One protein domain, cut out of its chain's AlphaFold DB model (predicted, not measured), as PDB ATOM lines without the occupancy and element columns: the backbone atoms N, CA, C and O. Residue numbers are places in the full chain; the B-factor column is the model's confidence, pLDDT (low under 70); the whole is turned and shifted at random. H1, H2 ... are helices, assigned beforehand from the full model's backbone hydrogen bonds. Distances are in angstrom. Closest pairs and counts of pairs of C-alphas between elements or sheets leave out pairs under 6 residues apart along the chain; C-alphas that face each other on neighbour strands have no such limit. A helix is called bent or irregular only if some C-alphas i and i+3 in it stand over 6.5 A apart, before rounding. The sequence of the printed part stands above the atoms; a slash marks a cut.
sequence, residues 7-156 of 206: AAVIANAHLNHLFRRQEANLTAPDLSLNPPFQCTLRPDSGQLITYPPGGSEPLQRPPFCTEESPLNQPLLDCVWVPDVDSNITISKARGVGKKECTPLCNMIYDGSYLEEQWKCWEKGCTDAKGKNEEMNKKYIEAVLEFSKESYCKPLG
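This is residues 7 to 156 of the 206 residues of an uncharacterized protein of Ascobolus immersus RN42 (UniProt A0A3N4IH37). One long helix, H5, runs beside two shorter ones, with H3 packed on its residues 144 to 155 and H4 close to its side farther back, and the small helix H2 packs on H3. A further helix, H1, crosses over this group with a gap between, and two long links have no named element: residues 26 to 71, whose C-alphas lie 7 to 25 A from the mean of all C-alphas, and residues 80 to 97, whose C-alphas lie 12 to 23 A from it. The printed part has 150 residues with five named helices, in the order H1, H2, H3, H4, H5, and no named strand; the class is all helix. The whole is compact, with a radius of gyration of the C-alphas of 15.4 A, and rounded, spanning 39 by 36 by 34 A.

H5, residues 130 to 155, has a kink of 32 degrees near residue 149. H3, residues 98 to 110, touches residues 144 to 155 of H5 alone, the closest C-alphas being those of Lys 98 and Leu 155, 5.7 A apart. The two run opposite ways at a shallow tilt of 34.8 degrees, only just short of steep. H4, residues 112 to 124, is close to H5 but not clearly touching, with the closest C-alphas, those of Leu 114 and Ile 140, 7.4 A apart. They run opposite ways at a steep tilt of 43 degrees. H3 and H4 touch only at the corner by their link, and only just, with 3 pairs of C-alphas within 8 A; the closest are Met 107 and Tyr 113, 4.8 A apart, and the lines are about perpendicular at 78 degrees. H2, residues 72 to 79, touches residues 100 to 104 of H3 alone, with the C-alphas of Cys 78 and Cys 101 closest at 4.5 A and a steep tilt of 61 degrees, opposite ways. H1, residues 7 to 25, touches no helix, but H1 and H2 are near each other, with 5 pairs of C-alphas within 10 A. H1 is apart from H3, H4 and H5. Every O i to N i+4 pair is within hydrogen-bond range in H1, H2 and H4; the counts are 7 of 9 in H3 and 17 of 22 in H5.

H5 is 36.5 A long from C-alpha 130 to C-alpha 155, which is at (5.427, -45.208, 17.424). It is irregular, with C-alphas 131 and 134 7.7 A apart; H3, 17.1 A long, is only just irregular, with C-alphas 100 and 103 7.0 A apart. H4 is 18.4 A long and H2 10.5 A. H1 is 26.3 A long and begins at C-alpha 7, at (-20.007, -34.292, 26.135).

The two C-alphas farthest apart, those of Ser 56 and Gly 156, are 45.2 A from each other. The printed part has no cut. The links H1 to H2, 46 residues, and H2 to H3, 18 residues, are long; H3 to H4 and H4 to H5 are tight. The mean pLDDT of the printed part of this model is 73.6, and residues 7 to 35, 59 to 60 and 81 to 96 are under 70; H1 has a mean of 42.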
ATOM      1  N   ALA A   7     -21.286 -33.589  26.036       38.66
ATOM      2  CA  ALA A   7     -20.007 -34.292  26.135       38.66
ATOM      3  C   ALA A   7     -18.996 -33.818  25.075       38.66
ATOM      4  O   ALA A   7     -17.818 -33.655  25.380       38.66
ATOM      5  N   ALA A   8     -19.461 -33.503  23.867       44.28
ATOM      6  CA  ALA A   8     -18.643 -32.984  22.774       44.28
ATOM      7  C   ALA A   8     -18.169 -31.554  23.029       44.28
ATOM      8  O   ALA A   8     -17.030 -31.195  22.736       44.28
ATOM      9  N   VAL A   9     -19.043 -30.723  23.601       44.31
ATOM     10  CA  VAL A   9     -18.702 -29.348  23.990       44.31
ATOM     11  C   VAL A   9     -17.666 -29.362  25.114       44.31
ATOM     12  O   VAL A   9     -16.701 -28.601  25.066       44.31
ATOM     13  N   ILE A  10     -17.820 -30.259  26.092       39.50
ATOM     14  CA  ILE A  10     -16.872 -30.430  27.198       39.50
ATOM     15  C   ILE A  10     -15.537 -30.988  26.692       39.50
ATOM     16  O   ILE A  10     -14.500 -30.443  27.062       39.50
ATOM     17  N   ALA A  11     -15.538 -31.991  25.808       42.88
ATOM     18  CA  ALA A  11     -14.323 -32.529  25.193       42.88
ATOM     19  C   ALA A  11     -13.571 -31.455  24.388       42.88
ATOM     20  O   ALA A  11     -12.363 -31.295  24.557       42.88
ATOM     21  N   ASN A  12     -14.284 -30.635  23.608       46.88
ATOM     22  CA  ASN A  12     -13.700 -29.530  22.839       46.88
ATOM     23  C   ASN A  12     -13.182 -28.376  23.719       46.88
ATOM     24  O   ASN A  12     -12.129 -27.791  23.444       46.88
ATOM     25  N   ALA A  13     -13.882 -28.046  24.808       41.38
ATOM     26  CA  ALA A  13     -13.405 -27.075  25.794       41.38
ATOM     27  C   ALA A  13     -12.176 -27.600  26.565       41.38
ATOM     28  O   ALA A  13     -11.254 -26.835  26.861       41.38
ATOM     29  N   HIS A  14     -12.117 -28.909  26.831       39.66
ATOM     30  CA  HIS A  14     -10.953 -29.566  27.427       39.66
ATOM     31  C   HIS A  14      -9.761 -29.628  26.469       39.66
ATOM     32  O   HIS A  14      -8.653 -29.314  26.896       39.66
ATOM     33  N   LEU A  15      -9.976 -29.930  25.184       47.16
ATOM     34  CA  LEU A  15      -8.969 -29.818  24.119       47.16
ATOM     35  C   LEU A  15      -8.340 -28.420  24.123       47.16
ATOM     36  O   LEU A  15      -7.123 -28.291  24.192       47.16
ATOM     37  N   ASN A  16      -9.156 -27.364  24.189       45.47
ATOM     38  CA  ASN A  16      -8.688 -25.977  24.289       45.47
ATOM     39  C   ASN A  16      -7.815 -25.691  25.520       45.47
ATOM     40  O   ASN A  16      -6.861 -24.910  25.439       45.47
ATOM     41  N   HIS A  17      -8.161 -26.265  26.672       38.75
ATOM     42  CA  HIS A  17      -7.409 -26.077  27.910       38.75
ATOM     43  C   HIS A  17      -6.116 -26.911  27.923       38.75
ATOM     44  O   HIS A  17      -5.099 -26.474  28.471       38.75
ATOM     45  N   LEU A  18      -6.134 -28.098  27.321       38.06
ATOM     46  CA  LEU A  18      -4.970 -28.969  27.201       38.06
ATOM     47  C   LEU A  18      -3.974 -28.422  26.176       38.06
ATOM     48  O   LEU A  18      -2.799 -28.351  26.519       38.06
ATOM     49  N   PHE A  19      -4.431 -27.893  25.034       44.75
ATOM     50  CA  PHE A  19      -3.584 -27.133  24.105       44.75
ATOM     51  C   PHE A  19      -2.922 -25.934  24.803       44.75
ATOM     52  O   PHE A  19      -1.709 -25.786  24.728       44.75
ATOM     53  N   ARG A  20      -3.662 -25.154  25.610       42.16
ATOM     54  CA  ARG A  20      -3.062 -24.072  26.427       42.16
ATOM     55  C   ARG A  20      -1.998 -24.571  27.414       42.16
ATOM     56  O   ARG A  20      -1.036 -23.860  27.684       42.16
ATOM     57  N   ARG A  21      -2.171 -25.761  28.006       35.31
ATOM     58  CA  ARG A  21      -1.167 -26.354  28.913       35.31
ATOM     59  C   ARG A  21       0.017 -26.963  28.155       35.31
ATOM     60  O   ARG A  21       1.122 -26.930  28.686       35.31
ATOM     61  N   GLN A  22      -0.196 -27.489  26.949       45.19
ATOM     62  CA  GLN A  22       0.861 -27.939  26.038       45.19
ATOM     63  C   GLN A  22       1.731 -26.755  25.609       45.19
ATOM     64  O   GLN A  22       2.946 -26.823  25.762       45.19
ATOM     65  N   GLU A  23       1.117 -25.643  25.199       43.41
ATOM     66  CA  GLU A  23       1.804 -24.388  24.856       43.41
ATOM     67  C   GLU A  23       2.606 -23.813  26.038       43.41
ATOM     68  O   GLU A  23       3.682 -23.262  25.839       43.41
ATOM     69  N   ALA A  24       2.116 -23.963  27.274       37.91
ATOM     70  CA  ALA A  24       2.757 -23.387  28.459       37.91
ATOM     71  C   ALA A  24       3.883 -24.244  29.080       37.91
ATOM     72  O   ALA A  24       4.738 -23.693  29.769       37.91
ATOM     73  N   ASN A  25       3.887 -25.571  28.881       36.03
ATOM     74  CA  ASN A  25       4.875 -26.489  29.482       36.03
ATOM     75  C   ASN A  25       5.894 -27.058  28.490       36.03
ATOM     76  O   ASN A  25       6.858 -27.706  28.903       36.03
ATOM     77  N   LEU A  26       5.705 -26.842  27.191       39.50
ATOM     78  CA  LEU A  26       6.758 -27.091  26.226       39.50
ATOM     79  C   LEU A  26       7.791 -25.964  26.344       39.50
ATOM     80  O   LEU A  26       7.584 -24.862  25.852       39.50
ATOM     81  N   THR A  27       8.978 -26.269  26.874       38.19
ATOM     82  CA  THR A  27      10.219 -25.593  26.453       38.19
ATOM     83  C   THR A  27      10.570 -26.010  25.018       38.19
ATOM     84  O   THR A  27      11.717 -26.347  24.729       38.19
ATOM     85  N   ALA A  28       9.572 -26.093  24.133       39.16
ATOM     86  CA  ALA A  28       9.797 -26.228  22.712       39.16
ATOM     87  C   ALA A  28      10.275 -24.849  22.263       39.16
ATOM     88  O   ALA A  28       9.507 -23.886  22.373       39.16
ATOM     89  N   PRO A  29      11.531 -24.698  21.821       35.25
ATOM     90  CA  PRO A  29      11.861 -23.521  21.049       35.25
ATOM     91  C   PRO A  29      10.872 -23.509  19.875       35.25
ATOM     92  O   PRO A  29      10.767 -24.496  19.156       35.25
ATOM     93  N   ASP A  30      10.133 -22.413  19.718       42.34
ATOM     94  CA  ASP A  30       9.490 -22.050  18.449       42.34
ATOM     95  C   ASP A  30       8.060 -22.554  18.134       42.34
ATOM     96  O   ASP A  30       7.635 -22.506  16.984       42.34
ATOM     97  N   LEU A  31       7.238 -22.933  19.127       45.41
ATOM     98  CA  LEU A  31       5.766 -22.946  18.935       45.41
ATOM     99  C   LEU A  31       5.104 -21.589  19.229       45.41
ATOM    100  O   LEU A  31       3.878 -21.479  19.241       45.41
ATOM    101  N   SER A  32       5.890 -20.513  19.341       50.12
ATOM    102  CA  SER A  32       5.424 -19.226  18.823       50.12
ATOM    103  C   SER A  32       5.321 -19.369  17.308       50.12
ATOM    104  O   SER A  32       6.191 -18.872  16.601       50.12
ATOM    105  N   LEU A  33       4.325 -20.123  16.830       53.34
ATOM    106  CA  LEU A  33       4.062 -20.358  15.416       53.34
ATOM    107  C   LEU A  33       3.890 -18.985  14.774       53.34
ATOM    108  O   LEU A  33       2.830 -18.370  14.840       53.34
ATOM    109  N   ASN A  34       5.003 -18.470  14.270       52.78
ATOM    110  CA  ASN A  34       5.140 -17.202  13.604       52.78
ATOM    111  C   ASN A  34       5.304 -17.570  12.132       52.78
ATOM    112  O   ASN A  34       6.321 -18.151  11.752       52.78
ATOM    113  N   PRO A  35       4.323 -17.253  11.289       57.53
ATOM    114  CA  PRO A  35       3.197 -16.374  11.579       57.53
ATOM    115  C   PRO A  35       2.007 -17.083  12.268       57.53
ATOM    116  O   PRO A  35       1.748 -18.256  11.984       57.53
ATOM    117  N   PRO A  36       1.257 -16.377  13.139       74.25
ATOM    118  CA  PRO A  36       0.074 -16.936  13.782       74.25
ATOM    119  C   PRO A  36      -1.004 -17.221  12.738       74.25
ATOM    120  O   PRO A  36      -1.167 -16.456  11.785       74.25
ATOM    121  N   PHE A  37      -1.768 -18.292  12.949       81.00
ATOM    122  CA  PHE A  37      -2.955 -18.579  12.150       81.00
ATOM    123  C   PHE A  37      -3.898 -17.367  12.128       81.00
ATOM    124  O   PHE A  37      -4.257 -16.838  13.181       81.00
ATOM    125  N   GLN A  38      -4.302 -16.944  10.931       84.62
ATOM    126  CA  GLN A  38      -5.197 -15.811  10.714       84.62
ATOM    127  C   GLN A  38      -6.582 -16.302  10.315       84.62
ATOM    128  O   GLN A  38      -6.756 -16.972   9.291       84.62
ATOM    129  N   CYS A  39      -7.575 -15.919  11.110       86.38
ATOM    130  CA  CYS A  39      -8.968 -16.231  10.837       86.38
ATOM    131  C   CYS A  39      -9.910 -15.206  11.455       86.38
ATOM    132  O   CYS A  39      -9.975 -15.015  12.671       86.38
ATOM    133  N   THR A  40     -10.720 -14.622  10.589       88.56
ATOM    134  CA  THR A  40     -11.958 -13.944  10.925       88.56
ATOM    135  C   THR A  40     -13.049 -15.006  11.030       88.56
ATOM    136  O   THR A  40     -13.511 -15.546  10.019       88.56
ATOM    137  N   LEU A  41     -13.440 -15.337  12.263       85.38
ATOM    138  CA  LEU A  41     -14.463 -16.347  12.527       85.38
ATOM    139  C   LEU A  41     -15.800 -15.963  11.885       85.38
ATOM    140  O   LEU A  41     -16.296 -14.844  12.030       85.38
ATOM    141  N   ARG A  42     -16.409 -16.933  11.210       84.44
ATOM    142  CA  ARG A  42     -17.761 -16.839  10.667       84.44
ATOM    143  C   ARG A  42     -18.788 -16.830  11.808       84.44
ATOM    144  O   ARG A  42     -18.771 -17.763  12.617       84.44
ATOM    145  N   PRO A  43     -19.715 -15.855  11.872       84.44
ATOM    146  CA  PRO A  43     -20.741 -15.808  12.919       84.44
ATOM    147  C   PRO A  43     -21.663 -17.037  12.953       84.44
ATOM    148  O   PRO A  43     -22.183 -17.394  14.005       84.44
ATOM    149  N   ASP A  44     -21.863 -17.687  11.806       83.94
ATOM    150  CA  ASP A  44     -22.723 -18.857  11.608       83.94
ATOM    151  C   ASP A  44     -21.979 -20.198  11.715       83.94
ATOM    152  O   ASP A  44     -22.583 -21.258  11.561       83.94
ATOM    153  N   SER A  45     -20.677 -20.180  12.016       81.44
ATOM    154  CA  SER A  45     -19.851 -21.394  12.089       81.44
ATOM    155  C   SER A  45     -20.179 -22.319  13.265       81.44
ATOM    156  O   SER A  45     -19.703 -23.453  13.302       81.44
ATOM    157  N   GLY A  46     -20.936 -21.834  14.255       80.19
ATOM    158  CA  GLY A  46     -21.151 -22.534  15.524       80.19
ATOM    159  C   GLY A  46     -19.914 -22.569  16.432       80.19
ATOM    160  O   GLY A  46     -19.947 -23.230  17.468       80.19
ATOM    161  N   GLN A  47     -18.831 -21.869  16.068       79.56
ATOM    162  CA  GLN A  47     -17.614 -21.767  16.876       79.56
ATOM    163  C   GLN A  47     -17.811 -20.798  18.044       79.56
ATOM    164  O   GLN A  47     -18.422 -19.735  17.911       79.56
ATOM    165  N   LEU A  48     -17.247 -21.146  19.199       75.25
ATOM    166  CA  LEU A  48     -17.218 -20.273  20.368       75.25
ATOM    167  C   LEU A  48     -16.166 -19.177  20.177       75.25
ATOM    168  O   LEU A  48     -14.966 -19.447  20.157       75.25
ATOM    169  N   ILE A  49     -16.619 -17.927  20.092       75.31
ATOM    170  CA  ILE A  49     -15.735 -16.760  20.123       75.31
ATOM    171  C   ILE A  49     -15.293 -16.549  21.574       75.31
ATOM    172  O   ILE A  49     -16.113 -16.281  22.452       75.31
ATOM    173  N   THR A  50     -13.994 -16.687  21.835       73.38
ATOM    174  CA  THR A  50     -13.425 -16.476  23.174       73.38
ATOM    175  C   THR A  50     -12.651 -15.169  23.224       73.38
ATOM    176  O   THR A  50     -11.910 -14.845  22.301       73.38
ATOM    177  N   TYR A  51     -12.804 -14.430  24.320       75.94
ATOM    178  CA  TYR A  51     -12.069 -13.194  24.586       75.94
ATOM    179  C   TYR A  51     -11.089 -13.437  25.736       75.94
ATOM    180  O   TYR A  51     -11.438 -14.146  26.691       75.94
ATOM    181  N   PRO A  52      -9.862 -12.894  25.681       74.81
ATOM    182  CA  PRO A  52      -8.982 -12.938  26.834       74.81
ATOM    183  C   PRO A  52      -9.557 -12.056  27.960       74.81
ATOM    184  O   PRO A  52     -10.237 -11.068  27.672       74.81
ATOM    185  N   PRO A  53      -9.300 -12.369  29.243       73.88
ATOM    186  CA  PRO A  53      -9.739 -11.522  30.350       73.88
ATOM    187  C   PRO A  53      -9.248 -10.076  30.169       73.88
ATOM    188  O   PRO A  53      -8.047  -9.831  30.118       73.88
ATOM    189  N   GLY A  54     -10.180  -9.126  30.048       86.94
ATOM    190  CA  GLY A  54      -9.873  -7.706  29.829       86.94
ATOM    191  C   GLY A  54      -9.522  -7.309  28.387       86.94
ATOM    192  O   GLY A  54      -9.237  -6.138  28.155       86.94
ATOM    193  N   GLY A  55      -9.552  -8.233  27.420       81.88
ATOM    194  CA  GLY A  55      -9.348  -7.918  26.004       81.88
ATOM    195  C   GLY A  55     -10.645  -7.571  25.277       81.88
ATOM    196  O   GLY A  55     -11.685  -8.179  25.520       81.88
ATOM    197  N   SER A  56     -10.574  -6.607  24.357       79.38
ATOM    198  CA  SER A  56     -11.677  -6.245  23.451       79.38
ATOM    199  C   SER A  56     -11.688  -7.055  22.154       79.38
ATOM    200  O   SER A  56     -12.690  -7.058  21.442       79.38
ATOM    201  N   GLU A  57     -10.582  -7.727  21.833       75.88
ATOM    202  CA  GLU A  57     -10.437  -8.513  20.612       75.88
ATOM    203  C   GLU A  57     -10.590 -10.012  20.899       75.88
ATOM    204  O   GLU A  57     -10.101 -10.499  21.927       75.88
ATOM    205  N   PRO A  58     -11.280 -10.758  20.019       73.00
ATOM    206  CA  PRO A  58     -11.392 -12.199  20.158       73.00
ATOM    207  C   PRO A  58     -10.024 -12.857  19.958       73.00
ATOM    208  O   PRO A  58      -9.231 -12.441  19.114       73.00
ATOM    209  N   LEU A  59      -9.755 -13.922  20.712       69.94
ATOM    210  CA  LEU A  59      -8.585 -14.760  20.477       69.94
ATOM    211  C   LEU A  59      -8.704 -15.390  19.089       69.94
ATOM    212  O   LEU A  59      -9.615 -16.184  18.847       69.94
ATOM    213  N   GLN A  60      -7.765 -15.070  18.199       69.31
ATOM    214  CA  GLN A  60      -7.653 -15.760  16.920       69.31
ATOM    215  C   GLN A  60      -7.125 -17.169  17.173       69.31
ATOM    216  O   GLN A  60      -5.959 -17.371  17.506       69.31
ATOM    217  N   ARG A  61      -8.022 -18.148  17.081       70.62
ATOM    218  CA  ARG A  61      -7.701 -19.572  17.173       70.62
ATOM    219  C   ARG A  61      -8.128 -20.249  15.877       70.62
ATOM    220  O   ARG A  61      -9.155 -19.853  15.318       70.62
ATOM    221  N   PRO A  62      -7.396 -21.277  15.420       75.00
ATOM    222  CA  PRO A  62      -7.919 -22.196  14.423       75.00
ATOM    223  C   PRO A  62      -9.315 -22.673  14.829       75.00
ATOM    224  O   PRO A  62      -9.484 -23.085  15.980       75.00
ATOM    225  N   PRO A  63     -10.327 -22.589  13.944       78.12
ATOM    226  CA  PRO A  63     -11.628 -23.146  14.262       78.12
ATOM    227  C   PRO A  63     -11.492 -24.662  14.422       78.12
ATOM    228  O   PRO A  63     -10.716 -25.312  13.715       78.12
ATOM    229  N   PHE A  64     -12.257 -25.218  15.358       75.38
ATOM    230  CA  PHE A  64     -12.268 -26.654  15.606       75.38
ATOM    231  C   PHE A  64     -13.061 -27.360  14.522       75.38
ATOM    232  O   PHE A  64     -14.117 -26.884  14.095       75.38
ATOM    233  N   CYS A  65     -12.586 -28.525  14.110       80.88
ATOM    234  CA  CYS A  65     -13.354 -29.360  13.209       80.88
ATOM    235  C   CYS A  65     -14.475 -30.014  14.007       80.88
ATOM    236  O   CYS A  65     -14.258 -30.545  15.092       80.88
ATOM    237  N   THR A  66     -15.705 -29.874  13.513       77.75
ATOM    238  CA  THR A  66     -16.899 -30.402  14.179       77.75
ATOM    239  C   THR A  66     -16.851 -31.926  14.252       77.75
ATOM    240  O   THR A  66     -16.099 -32.549  13.509       77.75
ATOM    241  N   GLU A  67     -17.721 -32.535  15.064       74.06
ATOM    242  CA  GLU A  67     -17.843 -34.003  15.168       74.06
ATOM    243  C   GLU A  67     -18.072 -34.698  13.817       74.06
ATOM    244  O   GLU A  67     -17.701 -35.850  13.642       74.06
ATOM    245  N   GLU A  68     -18.652 -33.987  12.849       81.94
ATOM    246  CA  GLU A  68     -18.861 -34.468  11.479       81.94
ATOM    247  C   GLU A  68     -17.559 -34.627  10.672       81.94
ATOM    248  O   GLU A  68     -17.569 -35.253   9.615       81.94
ATOM    249  N   SER A  69     -16.449 -34.026  11.115       86.94
ATOM    250  CA  SER A  69     -15.180 -34.099  10.395       86.94
ATOM    251  C   SER A  69     -14.508 -35.456  10.615       86.94
ATOM    252  O   SER A  69     -14.338 -35.865  11.770       86.94
ATOM    253  N   PRO A  70     -14.006 -36.104   9.546       91.31
ATOM    254  CA  PRO A  70     -13.190 -37.313   9.651       91.31
ATOM    255  C   PRO A  70     -11.937 -37.150  10.525       91.31
ATOM    256  O   PRO A  70     -11.384 -38.148  10.970       91.31
ATOM    257  N   LEU A  71     -11.498 -35.913  10.797       87.19
ATOM    258  CA  LEU A  71     -10.351 -35.613  11.658       87.19
ATOM    259  C   LEU A  71     -10.615 -35.828  13.142       87.19
ATOM    260  O   LEU A  71      -9.683 -36.107  13.894       87.19
ATOM    261  N   ASN A  72     -11.864 -35.648  13.578       86.12
ATOM    262  CA  ASN A  72     -12.157 -35.491  14.996       86.12
ATOM    263  C   ASN A  72     -11.852 -36.773  15.781       86.12
ATOM    264  O   ASN A  72     -11.151 -36.727  16.788       86.12
ATOM    265  N   GLN A  73     -12.326 -37.924  15.295       87.50
ATOM    266  CA  GLN A  73     -12.142 -39.191  16.004       87.50
ATOM    267  C   GLN A  73     -10.673 -39.656  16.024       87.50
ATOM    268  O   GLN A  73     -10.179 -39.917  17.117       87.50
ATOM    269  N   PRO A  74      -9.925 -39.680  14.898       89.38
ATOM    270  CA  PRO A  74      -8.500 -40.023  14.917       89.38
ATOM    271  C   PRO A  74      -7.658 -39.122  15.824       89.38
ATOM    272  O   PRO A  74      -6.737 -39.599  16.483       89.38
ATOM    273  N   LEU A  75      -7.967 -37.820  15.872       85.75
ATOM    274  CA  LEU A  75      -7.276 -36.884  16.755       85.75
ATOM    275  C   LEU A  75      -7.564 -37.193  18.230       85.75
ATOM    276  O   LEU A  75      -6.633 -37.228  19.031       85.75
ATOM    277  N   LEU A  76      -8.829 -37.436  18.584       82.94
ATOM    278  CA  LEU A  76      -9.218 -37.815  19.943       82.94
ATOM    279  C   LEU A  76      -8.574 -39.140  20.356       82.94
ATOM    280  O   LEU A  76      -7.921 -39.186  21.391       82.94
ATOM    281  N   ASP A  77      -8.677 -40.177  19.526       84.56
ATOM    282  CA  ASP A  77      -8.123 -41.500  19.826       84.56
ATOM    283  C   ASP A  77      -6.596 -41.458  19.990       84.56
ATOM    284  O   ASP A  77      -6.048 -42.139  20.857       84.56
ATOM    285  N   CYS A  78      -5.904 -40.649  19.176       84.19
ATOM    286  CA  CYS A  78      -4.443 -40.605  19.179       84.19
ATOM    287  C   CYS A  78      -3.831 -39.616  20.185       84.19
ATOM    288  O   CYS A  78      -2.753 -39.860  20.725       84.19
ATOM    289  N   VAL A  79      -4.460 -38.460  20.408       79.69
ATOM    290  CA  VAL A  79      -3.881 -37.372  21.220       79.69
ATOM    291  C   VAL A  79      -4.536 -37.295  22.595       79.69
ATOM    292  O   VAL A  79      -3.897 -36.886  23.566       79.69
ATOM    293  N   TRP A  80      -5.803 -37.694  22.702       71.12
ATOM    294  CA  TRP A  80      -6.587 -37.556  23.920       71.12
ATOM    295  C   TRP A  80      -6.802 -38.911  24.596       71.12
ATOM    296  O   TRP A  80      -7.811 -39.581  24.397       71.12
ATOM    297  N   VAL A  81      -5.871 -39.292  25.473       59.00
ATOM    298  CA  VAL A  81      -6.148 -40.347  26.459       59.00
ATOM    299  C   VAL A  81      -6.732 -39.693  27.699       59.00
ATOM    300  O   VAL A  81      -6.044 -38.888  28.336       59.00
ATOM    301  N   PRO A  82      -7.965 -40.031  28.092       52.59
ATOM    302  CA  PRO A  82      -8.432 -39.739  29.432       52.59
ATOM    303  C   PRO A  82      -7.689 -40.664  30.405       52.59
ATOM    304  O   PRO A  82      -8.211 -41.704  30.790       52.59
ATOM    305  N   ASP A  83      -6.449 -40.324  30.769       50.59
ATOM    306  CA  ASP A  83      -5.789 -40.992  31.889       50.59
ATOM    307  C   ASP A  83      -6.217 -40.342  33.210       50.59
ATOM    308  O   ASP A  83      -6.381 -39.122  33.328       50.59
ATOM    309  N   VAL A  84      -6.446 -41.204  34.190       45.16
ATOM    310  CA  VAL A  84      -7.156 -40.967  35.453       45.16
ATOM    311  C   VAL A  84      -6.306 -40.213  36.482       45.16
ATOM    312  O   VAL A  84      -6.838 -39.754  37.491       45.16
ATOM    313  N   ASP A  85      -5.017 -40.005  36.198       50.28
ATOM    314  CA  ASP A  85      -4.068 -39.293  37.053       50.28
ATOM    315  C   ASP A  85      -3.560 -38.009  36.372       50.28
ATOM    316  O   ASP A  85      -2.540 -37.961  35.682       50.28
ATOM    317  N   SER A  86      -4.288 -36.916  36.602       50.38
ATOM    318  CA  SER A  86      -4.173 -35.594  35.962       50.38
ATOM    319  C   SER A  86      -2.873 -34.794  36.212       50.38
ATOM    320  O   SER A  86      -2.877 -33.567  36.082       50.38
ATOM    321  N   ASN A  87      -1.765 -35.446  36.577       50.53
ATOM    322  CA  ASN A  87      -0.482 -34.807  36.910       50.53
ATOM    323  C   ASN A  87       0.648 -35.046  35.887       50.53
ATOM    324  O   ASN A  87       1.787 -34.656  36.140       50.53
ATOM    325  N   ILE A  88       0.370 -35.653  34.730       48.03
ATOM    326  CA  ILE A  88       1.411 -36.022  33.758       48.03
ATOM    327  C   ILE A  88       1.594 -34.942  32.674       48.03
ATOM    328  O   ILE A  88       0.643 -34.418  32.098       48.03
ATOM    329  N   THR A  89       2.858 -34.606  32.395       46.59
ATOM    330  CA  THR A  89       3.307 -33.698  31.326       46.59
ATOM    331  C   THR A  89       2.877 -34.192  29.939       46.59
ATOM    332  O   THR A  89       3.266 -35.273  29.506       46.59
ATOM    333  N   ILE A  90       2.124 -33.342  29.239       51.88
ATOM    334  CA  ILE A  90       1.321 -33.584  28.022       51.88
ATOM    335  C   ILE A  90       2.172 -33.705  26.729       51.88
ATOM    336  O   ILE A  90       1.661 -33.591  25.620       51.88
ATOM    337  N   SER A  91       3.491 -33.879  26.849       45.91
ATOM    338  CA  SER A  91       4.456 -33.796  25.739       45.91
ATOM    339  C   SER A  91       4.903 -35.148  25.176       45.91
ATOM    340  O   SER A  91       5.844 -35.209  24.390       45.91
ATOM    341  N   LYS A  92       4.260 -36.252  25.565       48.78
ATOM    342  CA  LYS A  92       4.497 -37.571  24.966       48.78
ATOM    343  C   LYS A  92       3.159 -38.241  24.703       48.78
ATOM    344  O   LYS A  92       2.331 -38.261  25.610       48.78
ATOM    345  N   ALA A  93       2.990 -38.841  23.524       48.25
ATOM    346  CA  ALA A  93       1.987 -39.883  23.311       48.25
ATOM    347  C   ALA A  93       2.296 -41.035  24.284       48.25
ATOM    348  O   ALA A  93       3.096 -41.925  24.006       48.25
ATOM    349  N   ARG A  94       1.778 -40.948  25.509       45.75
ATOM    350  CA  ARG A  94       1.947 -41.957  26.552       45.75
ATOM    351  C   ARG A  94       0.562 -42.455  26.907       45.75
ATOM    352  O   ARG A  94      -0.247 -41.695  27.416       45.75
ATOM    353  N   GLY A  95       0.324 -43.725  26.602       48.59
ATOM    354  CA  GLY A  95      -0.956 -44.400  26.822       48.59
ATOM    355  C   GLY A  95      -1.690 -44.781  25.538       48.59
ATOM    356  O   GLY A  95      -2.641 -45.547  25.603       48.59
ATOM    357  N   VAL A  96      -1.219 -44.311  24.382       60.78
ATOM    358  CA  VAL A  96      -1.816 -44.598  23.076       60.78
ATOM    359  C   VAL A  96      -0.915 -45.562  22.328       60.78
ATOM    360  O   VAL A  96       0.273 -45.293  22.142       60.78
ATOM    361  N   GLY A  97      -1.449 -46.719  21.956       76.44
ATOM    362  CA  GLY A  97      -0.709 -47.701  21.191       76.44
ATOM    363  C   GLY A  97      -0.570 -47.280  19.731       76.44
ATOM    364  O   GLY A  97      -1.229 -46.372  19.222       76.44
ATOM    365  N   LYS A  98       0.275 -48.020  19.009       88.38
ATOM    366  CA  LYS A  98       0.394 -47.920  17.549       88.38
ATOM    367  C   LYS A  98      -0.986 -47.979  16.867       88.38
ATOM    368  O   LYS A  98      -1.223 -47.277  15.889       88.38
ATOM    369  N   LYS A  99      -1.907 -48.791  17.396       89.38
ATOM    370  CA  LYS A  99      -3.241 -49.032  16.831       89.38
ATOM    371  C   LYS A  99      -4.114 -47.775  16.814       89.38
ATOM    372  O   LYS A  99      -4.693 -47.466  15.778       89.38
ATOM    373  N   GLU A 100      -4.192 -47.062  17.926       88.56
ATOM    374  CA  GLU A 100      -5.054 -45.889  18.094       88.56
ATOM    375  C   GLU A 100      -4.515 -44.674  17.317       88.56
ATOM    376  O   GLU A 100      -5.292 -43.882  16.792       88.56
ATOM    377  N   CYS A 101      -3.191 -44.569  17.147       89.44
ATOM    378  CA  CYS A 101      -2.573 -43.500  16.354       89.44
ATOM    379  C   CYS A 101      -2.453 -43.782  14.852       89.44
ATOM    380  O   CYS A 101      -2.232 -42.852  14.076       89.44
ATOM    381  N   THR A 102      -2.613 -45.035  14.411       92.75
ATOM    382  CA  THR A 102      -2.494 -45.407  12.988       92.75
ATOM    383  C   THR A 102      -3.416 -44.580  12.079       92.75
ATOM    384  O   THR A 102      -2.921 -44.081  11.067       92.75
ATOM    385  N   PRO A 103      -4.717 -44.379  12.390       92.88
ATOM    386  CA  PRO A 103      -5.596 -43.586  11.533       92.88
ATOM    387  C   PRO A 103      -5.111 -42.142  11.369       92.88
ATOM    388  O   PRO A 103      -5.003 -41.668  10.242       92.88
ATOM    389  N   LEU A 104      -4.744 -41.473  12.469       91.62
ATOM    390  CA  LEU A 104      -4.254 -40.094  12.428       91.62
ATOM    391  C   LEU A 104      -2.945 -39.986  11.635       91.62
ATOM    392  O   LEU A 104      -2.816 -39.120  10.774       91.62
ATOM    393  N   CYS A 105      -1.983 -40.873  11.898       93.31
ATOM    394  CA  CYS A 105      -0.698 -40.842  11.208       93.31
ATOM    395  C   CYS A 105      -0.842 -41.131   9.712       93.31
ATOM    396  O   CYS A 105      -0.223 -40.433   8.915       93.31
ATOM    397  N   ASN A 106      -1.708 -42.065   9.304       94.62
ATOM    398  CA  ASN A 106      -1.992 -42.272   7.881       94.62
ATOM    399  C   ASN A 106      -2.501 -40.984   7.227       94.62
ATOM    400  O   ASN A 106      -1.927 -40.572   6.224       94.62
ATOM    401  N   MET A 107      -3.465 -40.297   7.856       94.06
ATOM    402  CA  MET A 107      -3.991 -39.031   7.334       94.06
ATOM    403  C   MET A 107      -2.926 -37.929   7.237       94.06
ATOM    404  O   MET A 107      -2.938 -37.094   6.331       94.06
ATOM    405  N   ILE A 108      -2.001 -37.884   8.199       94.00
ATOM    406  CA  ILE A 108      -0.898 -36.915   8.212       94.00
ATOM    407  C   ILE A 108       0.079 -37.173   7.057       94.00
ATOM    408  O   ILE A 108       0.557 -36.219   6.441       94.00
ATOM    409  N   TYR A 109       0.404 -38.436   6.777       94.81
ATOM    410  CA  TYR A 109       1.385 -38.793   5.748       94.81
ATOM    411  C   TYR A 109       0.802 -38.838   4.331       94.81
ATOM    412  O   TYR A 109       1.514 -38.481   3.395       94.81
ATOM    413  N   ASP A 110      -0.460 -39.236   4.161       94.69
ATOM    414  CA  ASP A 110      -1.134 -39.234   2.854       94.69
ATOM    415  C   ASP A 110      -1.659 -37.844   2.444       94.69
ATOM    416  O   ASP A 110      -2.060 -37.641   1.300       94.69
ATOM    417  N   GLY A 111      -1.616 -36.874   3.364       93.94
ATOM    418  CA  GLY A 111      -2.023 -35.489   3.137       93.94
ATOM    419  C   GLY A 111      -3.517 -35.222   3.343       93.94
ATOM    420  O   GLY A 111      -3.911 -34.055   3.389       93.94
ATOM    421  N   SER A 112      -4.345 -36.249   3.556       95.12
ATOM    422  CA  SER A 112      -5.786 -36.088   3.794       95.12
ATOM    423  C   SER A 112      -6.092 -35.298   5.069       95.12
ATOM    424  O   SER A 112      -7.121 -34.623   5.145       95.12
ATOM    425  N   TYR A 113      -5.174 -35.283   6.046       92.69
ATOM    426  CA  TYR A 113      -5.299 -34.421   7.221       92.69
ATOM    427  C   TYR A 113      -5.376 -32.945   6.817       92.69
ATOM    428  O   TYR A 113      -6.261 -32.209   7.257       92.69
ATOM    429  N   LEU A 114      -4.438 -32.510   5.969       91.50
ATOM    430  CA  LEU A 114      -4.337 -31.128   5.507       91.50
ATOM    431  C   LEU A 114      -5.605 -30.720   4.752       91.50
ATOM    432  O   LEU A 114      -6.142 -29.636   4.982       91.50
ATOM    433  N   GLU A 115      -6.098 -31.598   3.881       93.56
ATOM    434  CA  GLU A 115      -7.312 -31.361   3.100       93.56
ATOM    435  C   GLU A 115      -8.546 -31.168   3.987       93.56
ATOM    436  O   GLU A 115      -9.281 -30.188   3.828       93.56
ATOM    437  N   GLU A 116      -8.774 -32.068   4.945       92.12
ATOM    438  CA  GLU A 116      -9.915 -31.971   5.858       92.12
ATOM    439  C   GLU A 116      -9.817 -30.752   6.782       92.12
ATOM    440  O   GLU A 116     -10.819 -30.082   7.055       92.12
ATOM    441  N   GLN A 117      -8.606 -30.404   7.215       90.94
ATOM    442  CA  GLN A 117      -8.388 -29.253   8.082       90.94
ATOM    443  C   GLN A 117      -8.677 -27.946   7.331       90.94
ATOM    444  O   GLN A 117      -9.281 -27.034   7.898       90.94
ATOM    445  N   TRP A 118      -8.343 -27.876   6.038       92.69
ATOM    446  CA  TRP A 118      -8.731 -26.758   5.179       92.69
ATOM    447  C   TRP A 118     -10.244 -26.645   5.007       92.69
ATOM    448  O   TRP A 118     -10.776 -25.547   5.174       92.69
ATOM    449  N   LYS A 119     -10.955 -27.750   4.743       92.12
ATOM    450  CA  LYS A 119     -12.433 -27.740   4.645       92.12
ATOM    451  C   LYS A 119     -13.069 -27.195   5.926       92.12
ATOM    452  O   LYS A 119     -13.987 -26.376   5.900       92.12
ATOM    453  N   CYS A 120     -12.542 -27.637   7.059       89.38
ATOM    454  CA  CYS A 120     -12.929 -27.190   8.387       89.38
ATOM    455  C   CYS A 120     -12.683 -25.682   8.590       89.38
ATOM    456  O   CYS A 120     -13.573 -24.962   9.052       89.38
ATOM    457  N   TRP A 121     -11.525 -25.174   8.167       90.94
ATOM    458  CA  TRP A 121     -11.206 -23.749   8.225       90.94
ATOM    459  C   TRP A 121     -12.067 -22.896   7.298       90.94
ATOM    460  O   TRP A 121     -12.519 -21.835   7.710       90.94
ATOM    461  N   GLU A 122     -12.373 -23.353   6.087       91.31
ATOM    462  CA  GLU A 122     -13.270 -22.640   5.167       91.31
ATOM    463  C   GLU A 122     -14.705 -22.541   5.701       91.31
ATOM    464  O   GLU A 122     -15.382 -21.531   5.500       91.31
ATOM    465  N   LYS A 123     -15.172 -23.567   6.425       90.12
ATOM    466  CA  LYS A 123     -16.475 -23.541   7.109       90.12
ATOM    467  C   LYS A 123     -16.471 -22.562   8.290       90.12
ATOM    468  O   LYS A 123     -17.482 -21.910   8.548       90.12
ATOM    469  N   GLY A 124     -15.348 -22.463   9.005       88.06
ATOM    470  CA  GLY A 124     -15.206 -21.673  10.231       88.06
ATOM    471  C   GLY A 124     -14.752 -20.221  10.046       88.06
ATOM    472  O   GLY A 124     -15.034 -19.394  10.910       88.06
ATOM    473  N   CYS A 125     -14.084 -19.893   8.941       90.38
ATOM    474  CA  CYS A 125     -13.422 -18.607   8.719       90.38
ATOM    475  C   CYS A 125     -13.881 -17.964   7.411       90.38
ATOM    476  O   CYS A 125     -14.043 -18.633   6.392       90.38
ATOM    477  N   THR A 126     -14.038 -16.641   7.395       90.88
ATOM    478  CA  THR A 126     -14.340 -15.910   6.153       90.88
ATOM    479  C   THR A 126     -13.111 -15.686   5.273       90.88
ATOM    480  O   THR A 126     -13.255 -15.411   4.087       90.88
ATOM    481  N   ASP A 127     -11.912 -15.779   5.844       90.44
ATOM    482  CA  ASP A 127     -10.638 -15.397   5.225       90.44
ATOM    483  C   ASP A 127      -9.516 -16.407   5.521       90.44
ATOM    484  O   ASP A 127      -8.343 -16.036   5.560       90.44
ATOM    485  N   ALA A 128      -9.858 -17.686   5.725       89.44
ATOM    486  CA  ALA A 128      -8.849 -18.741   5.850       89.44
ATOM    487  C   ALA A 128      -7.977 -18.848   4.583       89.44
ATOM    488  O   ALA A 128      -6.772 -19.078   4.687       89.44
ATOM    489  N   LYS A 129      -8.584 -18.650   3.403       90.19
ATOM    490  CA  LYS A 129      -7.916 -18.587   2.092       90.19
ATOM    491  C   LYS A 129      -7.791 -17.152   1.565       90.19
ATOM    492  O   LYS A 129      -8.279 -16.199   2.175       90.19
ATOM    493  N   GLY A 130      -7.135 -16.983   0.414       91.56
ATOM    494  CA  GLY A 130      -6.884 -15.675  -0.190       91.56
ATOM    495  C   GLY A 130      -5.691 -14.980   0.465       91.56
ATOM    496  O   GLY A 130      -4.589 -15.521   0.467       91.56
ATOM    497  N   LYS A 131      -5.888 -13.788   1.044       91.25
ATOM    498  CA  LYS A 131      -4.779 -12.972   1.588       91.25
ATOM    499  C   LYS A 131      -3.980 -13.649   2.717       91.25
ATOM    500  O   LYS A 131      -2.823 -13.300   2.916       91.25
ATOM    501  N   ASN A 132      -4.590 -14.592   3.440       89.38
ATOM    502  CA  ASN A 132      -3.971 -15.297   4.566       89.38
ATOM    503  C   ASN A 132      -3.513 -16.720   4.204       89.38
ATOM    504  O   ASN A 132      -2.965 -17.414   5.055       89.38
ATOM    505  N   GLU A 133      -3.740 -17.183   2.974       92.38
ATOM    506  CA  GLU A 133      -3.583 -18.599   2.619       92.38
ATOM    507  C   GLU A 133      -2.153 -19.105   2.811       92.38
ATOM    508  O   GLU A 133      -1.946 -20.135   3.445       92.38
ATOM    509  N   GLU A 134      -1.160 -18.352   2.333       90.88
ATOM    510  CA  GLU A 134       0.252 -18.720   2.483       90.88
ATOM    511  C   GLU A 134       0.667 -18.784   3.960       90.88
ATOM    512  O   GLU A 134       1.408 -19.672   4.382       90.88
ATOM    513  N   MET A 135       0.155 -17.848   4.759       87.19
ATOM    514  CA  MET A 135       0.414 -17.757   6.191       87.19
ATOM    515  C   MET A 135      -0.176 -18.960   6.937       87.19
ATOM    516  O   MET A 135       0.526 -19.655   7.672       87.19
ATOM    517  N   ASN A 136      -1.451 -19.244   6.679       89.31
ATOM    518  CA  ASN A 136      -2.185 -20.358   7.268       89.31
ATOM    519  C   ASN A 136      -1.625 -21.711   6.814       89.31
ATOM    520  O   ASN A 136      -1.588 -22.649   7.610       89.31
ATOM    521  N   LYS A 137      -1.121 -21.801   5.576       90.19
ATOM    522  CA  LYS A 137      -0.417 -22.979   5.059       90.19
ATOM    523  C   LYS A 137       0.865 -23.270   5.850       90.19
ATOM    524  O   LYS A 137       1.058 -24.400   6.282       90.19
ATOM    525  N   LYS A 138       1.701 -22.261   6.114       87.56
ATOM    526  CA  LYS A 138       2.912 -22.440   6.943       87.56
ATOM    527  C   LYS A 138       2.567 -22.892   8.361       87.56
ATOM    528  O   LYS A 138       3.220 -23.782   8.899       87.56
ATOM    529  N   TYR A 139       1.518 -22.311   8.943       85.56
ATOM    530  CA  TYR A 139       1.038 -22.701  10.267       85.56
ATOM    531  C   TYR A 139       0.657 -24.190  10.318       85.56
ATOM    532  O   TYR A 139       1.121 -24.917  11.193       85.56
ATOM    533  N   ILE A 140      -0.162 -24.667   9.375       86.19
ATOM    534  CA  ILE A 140      -0.609 -26.066   9.387       86.19
ATOM    535  C   ILE A 140       0.506 -27.054   9.052       86.19
ATOM    536  O   ILE A 140       0.548 -28.128   9.642       86.19
ATOM    537  N   GLU A 141       1.434 -26.694   8.166       87.00
ATOM    538  CA  GLU A 141       2.612 -27.516   7.873       87.00
ATOM    539  C   GLU A 141       3.480 -27.708   9.125       87.00
ATOM    540  O   GLU A 141       3.910 -28.826   9.405       87.00
ATOM    541  N   ALA A 142       3.659 -26.661   9.935       84.62
ATOM    542  CA  ALA A 142       4.370 -26.763  11.208       84.62
ATOM    543  C   ALA A 142       3.628 -27.646  12.231       84.62
ATOM    544  O   ALA A 142       4.257 -28.447  12.925       84.62
ATOM    545  N   VAL A 143       2.293 -27.562  12.298       85.00
ATOM    546  CA  VAL A 143       1.470 -28.453  13.141       85.00
ATOM    547  C   VAL A 143       1.575 -29.912  12.688       85.00
ATOM    548  O   VAL A 143       1.684 -30.812  13.527       85.00
ATOM    549  N   LEU A 144       1.562 -30.164  11.378       88.88
ATOM    550  CA  LEU A 144       1.738 -31.499  10.808       88.88
ATOM    551  C   LEU A 144       3.116 -32.066  11.144       88.88
ATOM    552  O   LEU A 144       3.207 -33.216  11.568       88.88
ATOM    553  N   GLU A 145       4.174 -31.270  11.005       87.50
ATOM    554  CA  GLU A 145       5.532 -31.710  11.327       87.50
ATOM    555  C   GLU A 145       5.688 -32.011  12.820       87.50
ATOM    556  O   GLU A 145       6.163 -33.085  13.190       87.50
ATOM    557  N   PHE A 146       5.174 -31.135  13.687       84.88
ATOM    558  CA  PHE A 146       5.109 -31.399  15.124       84.88
ATOM    559  C   PHE A 146       4.371 -32.709  15.432       84.88
ATOM    560  O   PHE A 146       4.820 -33.490  16.273       84.88
ATOM    561  N   SER A 147       3.256 -32.967  14.746       87.12
ATOM    562  CA  SER A 147       2.454 -34.176  14.945       87.12
ATOM    563  C   SER A 147       3.200 -35.437  14.501       87.12
ATOM    564  O   SER A 147       3.156 -36.454  15.195       87.12
ATOM    565  N   LYS A 148       3.954 -35.372  13.395       90.19
ATOM    566  CA  LYS A 148       4.828 -36.473  12.966       90.19
ATOM    567  C   LYS A 148       5.893 -36.775  14.013       90.19
ATOM    568  O   LYS A 148       6.036 -37.930  14.404       90.19
ATOM    569  N   GLU A 149       6.606 -35.754  14.483       85.56
ATOM    570  CA  GLU A 149       7.691 -35.900  15.463       85.56
ATOM    571  C   GLU A 149       7.194 -36.367  16.836       85.56
ATOM    572  O   GLU A 149       7.842 -37.174  17.500       85.56
ATOM    573  N   SER A 150       6.030 -35.880  17.266       81.88
ATOM    574  CA  SER A 150       5.526 -36.111  18.624       81.88
ATOM    575  C   SER A 150       4.681 -37.375  18.753       81.88
ATOM    576  O   SER A 150       4.668 -37.988  19.824       81.88
ATOM    577  N   TYR A 151       3.964 -37.757  17.692       84.75
ATOM    578  CA  TYR A 151       2.976 -38.839  17.739       84.75
ATOM    579  C   TYR A 151       3.352 -40.009  16.831       84.75
ATOM    580  O   TYR A 151       3.306 -41.156  17.266       84.75
ATOM    581  N   CYS A 152       3.766 -39.743  15.592       89.06
ATOM    582  CA  CYS A 152       3.925 -40.803  14.599       89.06
ATOM    583  C   CYS A 152       5.293 -41.498  14.654       89.06
ATOM    584  O   CYS A 152       5.362 -42.717  14.828       89.06
ATOM    585  N   LYS A 153       6.389 -40.734  14.583       89.81
ATOM    586  CA  LYS A 153       7.762 -41.268  14.610       89.81
ATOM    587  C   LYS A 153       8.071 -42.079  15.875       89.81
ATOM    588  O   LYS A 153       8.593 -43.184  15.737       89.81
ATOM    589  N   PRO A 154       7.697 -41.645  17.098       86.19
ATOM    590  CA  PRO A 154       7.956 -42.425  18.311       86.19
ATOM    591  C   PRO A 154       7.247 -43.787  18.349       86.19
ATOM    592  O   PRO A 154       7.651 -44.661  19.113       86.19
ATOM    593  N   LEU A 155       6.197 -43.967  17.540       87.94
ATOM    594  CA  LEU A 155       5.427 -45.208  17.424       87.94
ATOM    595  C   LEU A 155       5.835 -46.062  16.209       87.94
ATOM    596  O   LEU A 155       5.228 -47.110  15.975       87.94
ATOM    597  N   GLY A 156       6.831 -45.627  15.425       90.75
ATOM    598  CA  GLY A 156       7.207 -46.280  14.168       90.75
ATOM    599  C   GLY A 156       6.071 -46.272  13.140       90.75
ATOM    600  O   GLY A 156       5.879 -47.249  12.418       90.75
TER     601      GLY A 156